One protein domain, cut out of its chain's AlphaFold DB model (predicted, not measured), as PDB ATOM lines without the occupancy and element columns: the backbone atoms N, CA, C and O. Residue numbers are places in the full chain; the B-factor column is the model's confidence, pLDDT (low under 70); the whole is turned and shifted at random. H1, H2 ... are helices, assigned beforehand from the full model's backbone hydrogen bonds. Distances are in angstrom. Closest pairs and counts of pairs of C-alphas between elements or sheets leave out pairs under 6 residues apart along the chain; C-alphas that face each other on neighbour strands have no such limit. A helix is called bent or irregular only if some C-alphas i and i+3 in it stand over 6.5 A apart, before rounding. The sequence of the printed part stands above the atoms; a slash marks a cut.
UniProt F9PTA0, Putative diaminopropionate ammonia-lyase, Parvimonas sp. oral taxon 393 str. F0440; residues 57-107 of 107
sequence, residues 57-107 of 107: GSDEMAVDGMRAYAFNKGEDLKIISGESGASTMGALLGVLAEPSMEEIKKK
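Overview. This is residues 57 to 107 of the 107 residues of the protein "Putative diaminopropionate ammonia-lyase" of Parvimonas sp. oral taxon 393 str. F0440 (UniProt F9PTA0). Two helices cross as an X, H2 and H1 meeting near their middles at about a right angle. A long loop, residues 71 to 82, joins them, and residues 97 to 103 stick out beyond the crossing. The printed part has 51 residues with two named helices, H1 then H2, and no named strand; its class is all helix. It is only just compact, close to loose, with a radius of gyration of the C-alphas of 11.5 A and spans of 31 by 26 by 15 A.

Arrangement. H2, residues 83 to 97, and H1, residues 59 to 70, touch and stand about perpendicular, at 88 degrees. Their closest C-alphas, those of Gly 65 and Gly 90, are 3.9 A apart. In H1 every O i to N i+4 pair is within hydrogen-bond range; in H2, 9 of 11 are.

Along the chain. H2 is 20.1 A long and ends with C-alpha 97 at (-26.912, -58.897, -12.944). It is irregular: C-alphas 85 and 88 are 7.1 A apart. H1 is 16.7 A long and begins with C-alpha 59 at (-17.677, -46.776, -5.019).

Size, cuts and confidence. The C-alphas farthest apart, those of Ile 80 and Glu 103, are 31.1 A apart. The link from H1 to H2 is long. The printed part has no cut, and no printed residue is under 70 in pLDDT.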
ATOM      1  N   GLY A  57     -21.373 -52.169  -0.465       96.12
ATOM      2  CA  GLY A  57     -21.002 -52.033  -1.878       96.12
ATOM      3  C   GLY A  57     -19.891 -51.015  -2.114       96.12
ATOM      4  O   GLY A  57     -19.618 -50.155  -1.277       96.12
ATOM      5  N   SER A  58     -19.217 -51.144  -3.255       96.88
ATOM      6  CA  SER A  58     -18.064 -50.314  -3.604       96.88
ATOM      7  C   SER A  58     -18.461 -48.961  -4.206       96.88
ATOM      8  O   SER A  58     -19.618 -48.718  -4.555       96.88
ATOM      9  N   ASP A  59     -17.482 -48.075  -4.370       97.56
ATOM     10  CA  ASP A  59     -17.677 -46.776  -5.019       97.56
ATOM     11  C   ASP A  59     -18.027 -46.919  -6.508       97.56
ATOM     12  O   ASP A  59     -18.829 -46.146  -7.034       97.56
ATOM     13  N   GLU A  60     -17.505 -47.943  -7.190       98.00
ATOM     14  CA  GLU A  60     -17.837 -48.238  -8.590       98.00
ATOM     15  C   GLU A  60     -19.326 -48.534  -8.758       98.00
ATOM     16  O   GLU A  60     -19.943 -48.072  -9.716       98.00
ATOM     17  N   MET A  61     -19.926 -49.226  -7.787       97.88
ATOM     18  CA  MET A  61     -21.361 -49.483  -7.774       97.88
ATOM     19  C   MET A  61     -22.151 -48.166  -7.738       97.88
ATOM     20  O   MET A  61     -23.106 -47.998  -8.498       97.88
ATOM     21  N   ALA A  62     -21.731 -47.193  -6.924       98.06
ATOM     22  CA  ALA A  62     -22.346 -45.865  -6.916       98.06
ATOM     23  C   ALA A  62     -22.184 -45.142  -8.263       98.06
ATOM     24  O   ALA A  62     -23.159 -44.588  -8.776       98.06
ATOM     25  N   VAL A  63     -20.997 -45.205  -8.876       98.19
ATOM     26  CA  VAL A  63     -20.736 -44.631 -10.210       98.19
ATOM     27  C   VAL A  63     -21.638 -45.253 -11.279       98.19
ATOM     28  O   VAL A  63     -22.192 -44.534 -12.117       98.19
ATOM     29  N   ASP A  64     -21.823 -46.570 -11.254       97.62
ATOM     30  CA  ASP A  64     -22.696 -47.264 -12.199       97.62
ATOM     31  C   ASP A  64     -24.163 -46.868 -12.001       97.62
ATOM     32  O   ASP A  64     -24.867 -46.619 -12.982       97.62
ATOM     33  N   GLY A  65     -24.598 -46.676 -10.752       97.81
ATOM     34  CA  GLY A  65     -25.903 -46.092 -10.439       97.81
ATOM     35  C   GLY A  65     -26.082 -44.684 -11.018       97.81
ATOM     36  O   GLY A  65     -27.105 -44.396 -11.643       97.81
ATOM     37  N   MET A  66     -25.075 -43.811 -10.875       98.19
ATOM     38  CA  MET A  66     -25.118 -42.449 -11.431       98.19
ATOM     39  C   MET A  66     -25.256 -42.483 -12.955       98.19
ATOM     40  O   MET A  66     -26.059 -41.747 -13.533       98.19
ATOM     41  N   ARG A  67     -24.487 -43.358 -13.616       97.00
ATOM     42  CA  ARG A  67     -24.526 -43.530 -15.073       97.00
ATOM     43  C   ARG A  67     -25.865 -44.078 -15.540       97.00
ATOM     44  O   ARG A  67     -26.388 -43.575 -16.529       97.00
ATOM     45  N   ALA A  68     -26.424 -45.057 -14.834       96.44
ATOM     46  CA  ALA A  68     -27.724 -45.627 -15.166       96.44
ATOM     47  C   ALA A  68     -28.835 -44.572 -15.113       96.44
ATOM     48  O   ALA A  68     -29.643 -44.489 -16.035       96.44
ATOM     49  N   TYR A  69     -28.829 -43.709 -14.094       97.06
ATOM     50  CA  TYR A  69     -29.776 -42.598 -14.000       97.06
ATOM     51  C   TYR A  69     -29.572 -41.520 -15.073       97.06
ATOM     52  O   TYR A  69     -30.543 -40.995 -15.624       97.06
ATOM     53  N   ALA A  70     -28.318 -41.180 -15.386       96.69
ATOM     54  CA  ALA A  70     -28.000 -40.073 -16.286       96.69
ATOM     55  C   ALA A  70     -28.027 -40.444 -17.781       96.69
ATOM     56  O   ALA A  70     -28.239 -39.561 -18.621       96.69
ATOM     57  N   PHE A  71     -27.773 -41.712 -18.111       94.31
ATOM     58  CA  PHE A  71     -27.562 -42.219 -19.472       94.31
ATOM     59  C   PHE A  71     -28.322 -43.529 -19.712       94.31
ATOM     60  O   PHE A  71     -27.776 -44.493 -20.261       94.31
ATOM     61  N   ASN A  72     -29.588 -43.577 -19.299       85.69
ATOM     62  CA  ASN A  72     -30.452 -44.693 -19.662       85.69
ATOM     63  C   ASN A  72     -30.645 -44.740 -21.197       85.69
ATOM     64  O   ASN A  72     -30.547 -43.725 -21.889       85.69
ATOM     65  N   LYS A  73     -30.861 -45.944 -21.738       82.38
ATOM     66  CA  LYS A  73     -31.068 -46.179 -23.182       82.38
ATOM     67  C   LYS A  73     -32.550 -46.242 -23.574       82.38
ATOM     68  O   LYS A  73     -32.848 -46.548 -24.725       82.38
ATOM     69  N   GLY A  74     -33.449 -46.060 -22.608       85.81
ATOM     70  CA  GLY A  74     -34.888 -46.216 -22.776       85.81
ATOM     71  C   GLY A  74     -35.601 -44.876 -22.906       85.81
ATOM     72  O   GLY A  74     -35.000 -43.857 -23.235       85.81
ATOM     73  N   GLU A  75     -36.900 -44.896 -22.628       92.81
ATOM     74  CA  GLU A  75     -37.746 -43.696 -22.566       92.81
ATOM     75  C   GLU A  75     -37.826 -43.115 -21.144       92.81
ATOM     76  O   GLU A  75     -38.542 -42.142 -20.901       92.81
ATOM     77  N   ASP A  76     -37.085 -43.702 -20.198       93.44
ATOM     78  CA  ASP A  76     -37.068 -43.264 -18.810       93.44
ATOM     79  C   ASP A  76     -36.495 -41.852 -18.689       93.44
ATOM     80  O   ASP A  76     -35.538 -41.454 -19.363       93.44
ATOM     81  N   LEU A  77     -37.054 -41.081 -17.756       94.44
ATOM     82  CA  LEU A  77     -36.563 -39.742 -17.473       94.44
ATOM     83  C   LEU A  77     -35.120 -39.790 -16.971       94.44
ATOM     84  O   LEU A  77     -34.747 -40.593 -16.114       94.44
ATOM     85  N   LYS A  78     -34.313 -38.859 -17.473       95.69
ATOM     86  CA  LYS A  78     -32.964 -38.639 -16.971       95.69
ATOM     87  C   LYS A  78     -33.018 -38.089 -15.547       95.69
ATOM     88  O   LYS A  78     -33.641 -37.054 -15.307       95.69
ATOM     89  N   ILE A  79     -32.287 -38.723 -14.637       96.88
ATOM     90  CA  ILE A  79     -32.143 -38.277 -13.248       96.88
ATOM     91  C   ILE A  79     -30.682 -37.887 -13.009       96.88
ATOM     92  O   ILE A  79     -29.760 -38.629 -13.345       96.88
ATOM     93  N   ILE A  80     -30.460 -36.705 -12.432       97.50
ATOM     94  CA  ILE A  80     -29.145 -36.300 -11.930       97.50
ATOM     95  C   ILE A  80     -29.109 -36.621 -10.441       97.50
ATOM     96  O   ILE A  80     -29.834 -36.011  -9.659       97.50
ATOM     97  N   SER A  81     -28.274 -37.582 -10.064       97.81
ATOM     98  CA  SER A  81     -28.085 -38.001  -8.679       97.81
ATOM     99  C   SER A  81     -26.593 -38.037  -8.362       97.81
ATOM    100  O   SER A  81     -25.795 -38.451  -9.204       97.81
ATOM    101  N   GLY A  82     -26.226 -37.566  -7.171       97.88
ATOM    102  CA  GLY A  82     -24.863 -37.697  -6.654       97.88
ATOM    103  C   GLY A  82     -24.547 -39.137  -6.245       97.88
ATOM    104  O   GLY A  82     -25.418 -40.006  -6.237       97.88
ATOM    105  N   GLU A  83     -23.307 -39.376  -5.839       97.75
ATOM    106  CA  GLU A  83     -22.738 -40.694  -5.550       97.75
ATOM    107  C   GLU A  83     -23.560 -41.449  -4.496       97.75
ATOM    108  O   GLU A  83     -24.073 -42.540  -4.747       97.75
ATOM    109  N   SER A  84     -23.766 -40.837  -3.324       97.50
ATOM    110  CA  SER A  84     -24.557 -41.441  -2.244       97.50
ATOM    111  C   SER A  84     -26.003 -41.703  -2.664       97.50
ATOM    112  O   SER A  84     -26.554 -42.750  -2.332       97.50
ATOM    113  N   GLY A  85     -26.613 -40.777  -3.411       97.75
ATOM    114  CA  GLY A  85     -28.006 -40.889  -3.851       97.75
ATOM    115  C   GLY A  85     -28.219 -41.941  -4.940       97.75
ATOM    116  O   GLY A  85     -29.317 -42.472  -5.068       97.75
ATOM    117  N   ALA A  86     -27.187 -42.249  -5.723       98.06
ATOM    118  CA  ALA A  86     -27.249 -43.241  -6.789       98.06
ATOM    119  C   ALA A  86     -26.783 -44.642  -6.361       98.06
ATOM    120  O   ALA A  86     -27.021 -45.613  -7.081       98.06
ATOM    121  N   SER A  87     -26.154 -44.766  -5.189       97.94
ATOM    122  CA  SER A  87     -25.617 -46.026  -4.655       97.94
ATOM    123  C   SER A  87     -26.627 -47.180  -4.638       97.94
ATOM    124  O   SER A  87     -26.286 -48.312  -4.975       97.94
ATOM    125  N   THR A  88     -27.891 -46.905  -4.311       97.31
ATOM    126  CA  THR A  88     -28.964 -47.908  -4.279       97.31
ATOM    127  C   THR A  88     -29.334 -48.419  -5.669       97.31
ATOM    128  O   THR A  88     -29.616 -49.606  -5.814       97.31
ATOM    129  N   MET A  89     -29.281 -47.566  -6.696       97.56
ATOM    130  CA  MET A  89     -29.480 -47.984  -8.088       97.56
ATOM    131  C   MET A  89     -28.352 -48.904  -8.544       97.56
ATOM    132  O   MET A  89     -28.605 -49.943  -9.144       97.56
ATOM    133  N   GLY A  90     -27.110 -48.559  -8.201       97.69
ATOM    134  CA  GLY A  90     -25.959 -49.427  -8.430       97.69
ATOM    135  C   GLY A  90     -26.120 -50.800  -7.783       97.69
ATOM    136  O   GLY A  90     -25.926 -51.824  -8.435       97.69
ATOM    137  N   ALA A  91     -26.536 -50.824  -6.514       97.25
ATOM    138  CA  ALA A  91     -26.790 -52.062  -5.783       97.25
ATOM    139  C   ALA A  91     -27.885 -52.910  -6.441       97.25
ATOM    140  O   ALA A  91     -27.700 -54.113  -6.618       97.25
ATOM    141  N   LEU A  92     -28.988 -52.287  -6.866       96.12
ATOM    142  CA  LEU A  92     -30.055 -52.973  -7.594       96.12
ATOM    143  C   LEU A  92     -29.537 -53.595  -8.896       96.12
ATOM    144  O   LEU A  92     -29.801 -54.767  -9.158       96.12
ATOM    145  N   LEU A  93     -28.776 -52.841  -9.694       95.69
ATOM    146  CA  LEU A  93     -28.188 -53.348 -10.936       95.69
ATOM    147  C   LEU A  93     -27.253 -54.534 -10.682       95.69
ATOM    148  O   LEU A  93     -27.319 -55.519 -11.414       95.69
ATOM    149  N   GLY A  94     -26.440 -54.470  -9.625       95.31
ATOM    150  CA  GLY A  94     -25.577 -55.574  -9.206       95.31
ATOM    151  C   GLY A  94     -26.369 -56.832  -8.842       95.31
ATOM    152  O   GLY A  94     -26.074 -57.909  -9.354       95.31
ATOM    153  N   VAL A  95     -27.423 -56.691  -8.031       95.56
ATOM    154  CA  VAL A  95     -28.307 -57.814  -7.669       95.56
ATOM    155  C   VAL A  95     -28.967 -58.414  -8.908       95.56
ATOM    156  O   VAL A  95     -28.992 -59.634  -9.053       95.56
ATOM    157  N   LEU A  96     -29.481 -57.584  -9.820       95.00
ATOM    158  CA  LEU A  96     -30.143 -58.048 -11.044       95.00
ATOM    159  C   LEU A  96     -29.185 -58.783 -11.989       95.00
ATOM    160  O   LEU A  96     -29.585 -59.781 -12.595       95.00
ATOM    161  N   ALA A  97     -27.940 -58.313 -12.090       94.69
ATOM    162  CA  ALA A  97     -26.912 -58.897 -12.944       94.69
ATOM    163  C   ALA A  97     -26.355 -60.225 -12.408       94.69
ATOM    164  O   ALA A  97     -25.861 -61.024 -13.200       94.69
ATOM    165  N   GLU A  98     -26.442 -60.473 -11.100       95.25
ATOM    166  CA  GLU A  98     -25.896 -61.669 -10.462       95.25
ATOM    167  C   GLU A  98     -26.870 -62.864 -10.581       95.25
ATOM    168  O   GLU A  98     -27.964 -62.843  -9.998       95.25
ATOM    169  N   PRO A  99     -26.523 -63.936 -11.324       94.31
ATOM    170  CA  PRO A  99     -27.407 -65.090 -11.486       94.31
ATOM    171  C   PRO A  99     -27.638 -65.854 -10.181       94.31
ATOM    172  O   PRO A  99     -28.709 -66.424  -9.985       94.31
ATOM    173  N   SER A 100     -26.662 -65.855  -9.266       95.69
ATOM    174  CA  SER A 100     -26.800 -66.549  -7.978       95.69
ATOM    175  C   SER A 100     -27.835 -65.911  -7.039       95.69
ATOM    176  O   SER A 100     -28.283 -66.561  -6.098       95.69
ATOM    177  N   MET A 101     -28.280 -64.683  -7.323       93.81
ATOM    178  CA  MET A 101     -29.254 -63.942  -6.514       93.81
ATOM    179  C   MET A 101     -30.707 -64.124  -6.978       93.81
ATOM    180  O   MET A 101     -31.584 -63.365  -6.572       93.81
ATOM    181  N   GLU A 102     -30.999 -65.115  -7.824       93.50
ATOM    182  CA  GLU A 102     -32.325 -65.287  -8.435       93.50
ATOM    183  C   GLU A 102     -33.466 -65.454  -7.420       93.50
ATOM    184  O   GLU A 102     -34.568 -64.957  -7.635       93.50
ATOM    185  N   GLU A 103     -33.202 -66.099  -6.284       91.75
ATOM    186  CA  GLU A 103     -34.197 -66.231  -5.213       91.75
ATOM    187  C   GLU A 103     -34.477 -64.899  -4.508       91.75
ATOM    188  O   GLU A 103     -35.618 -64.626  -4.142       91.75
ATOM    189  N   ILE A 104     -33.468 -64.032  -4.372       89.88
ATOM    190  CA  ILE A 104     -33.641 -62.697  -3.780       89.88
ATOM    191  C   ILE A 104     -34.516 -61.821  -4.680       89.88
ATOM    192  O   ILE A 104     -35.349 -61.080  -4.171       89.88
ATOM    193  N   LYS A 105     -34.393 -61.944  -6.008       90.00
ATOM    194  CA  LYS A 105     -35.183 -61.166  -6.984       90.00
ATOM    195  C   LYS A 105     -36.688 -61.476  -6.956       90.00
ATOM    196  O   LYS A 105     -37.458 -60.748  -7.575       90.00
ATOM    197  N   LYS A 106     -37.099 -62.568  -6.299       88.88
ATOM    198  CA  LYS A 106     -38.498 -63.021  -6.210       88.88
ATOM    199  C   LYS A 106     -39.204 -62.604  -4.916       88.88
ATOM    200  O   LYS A 106     -40.413 -62.818  -4.822       88.88
ATOM    201  N   LYS A 107     -38.467 -62.100  -3.923       79.75
ATOM    202  CA  LYS A 107     -39.049 -61.507  -2.713       79.75
ATOM    203  C   LYS A 107     -39.630 -60.130  -3.021       79.75
ATOM    204  O   LYS A 107     -40.685 -59.828  -2.428       79.75
TER     205      LYS A 107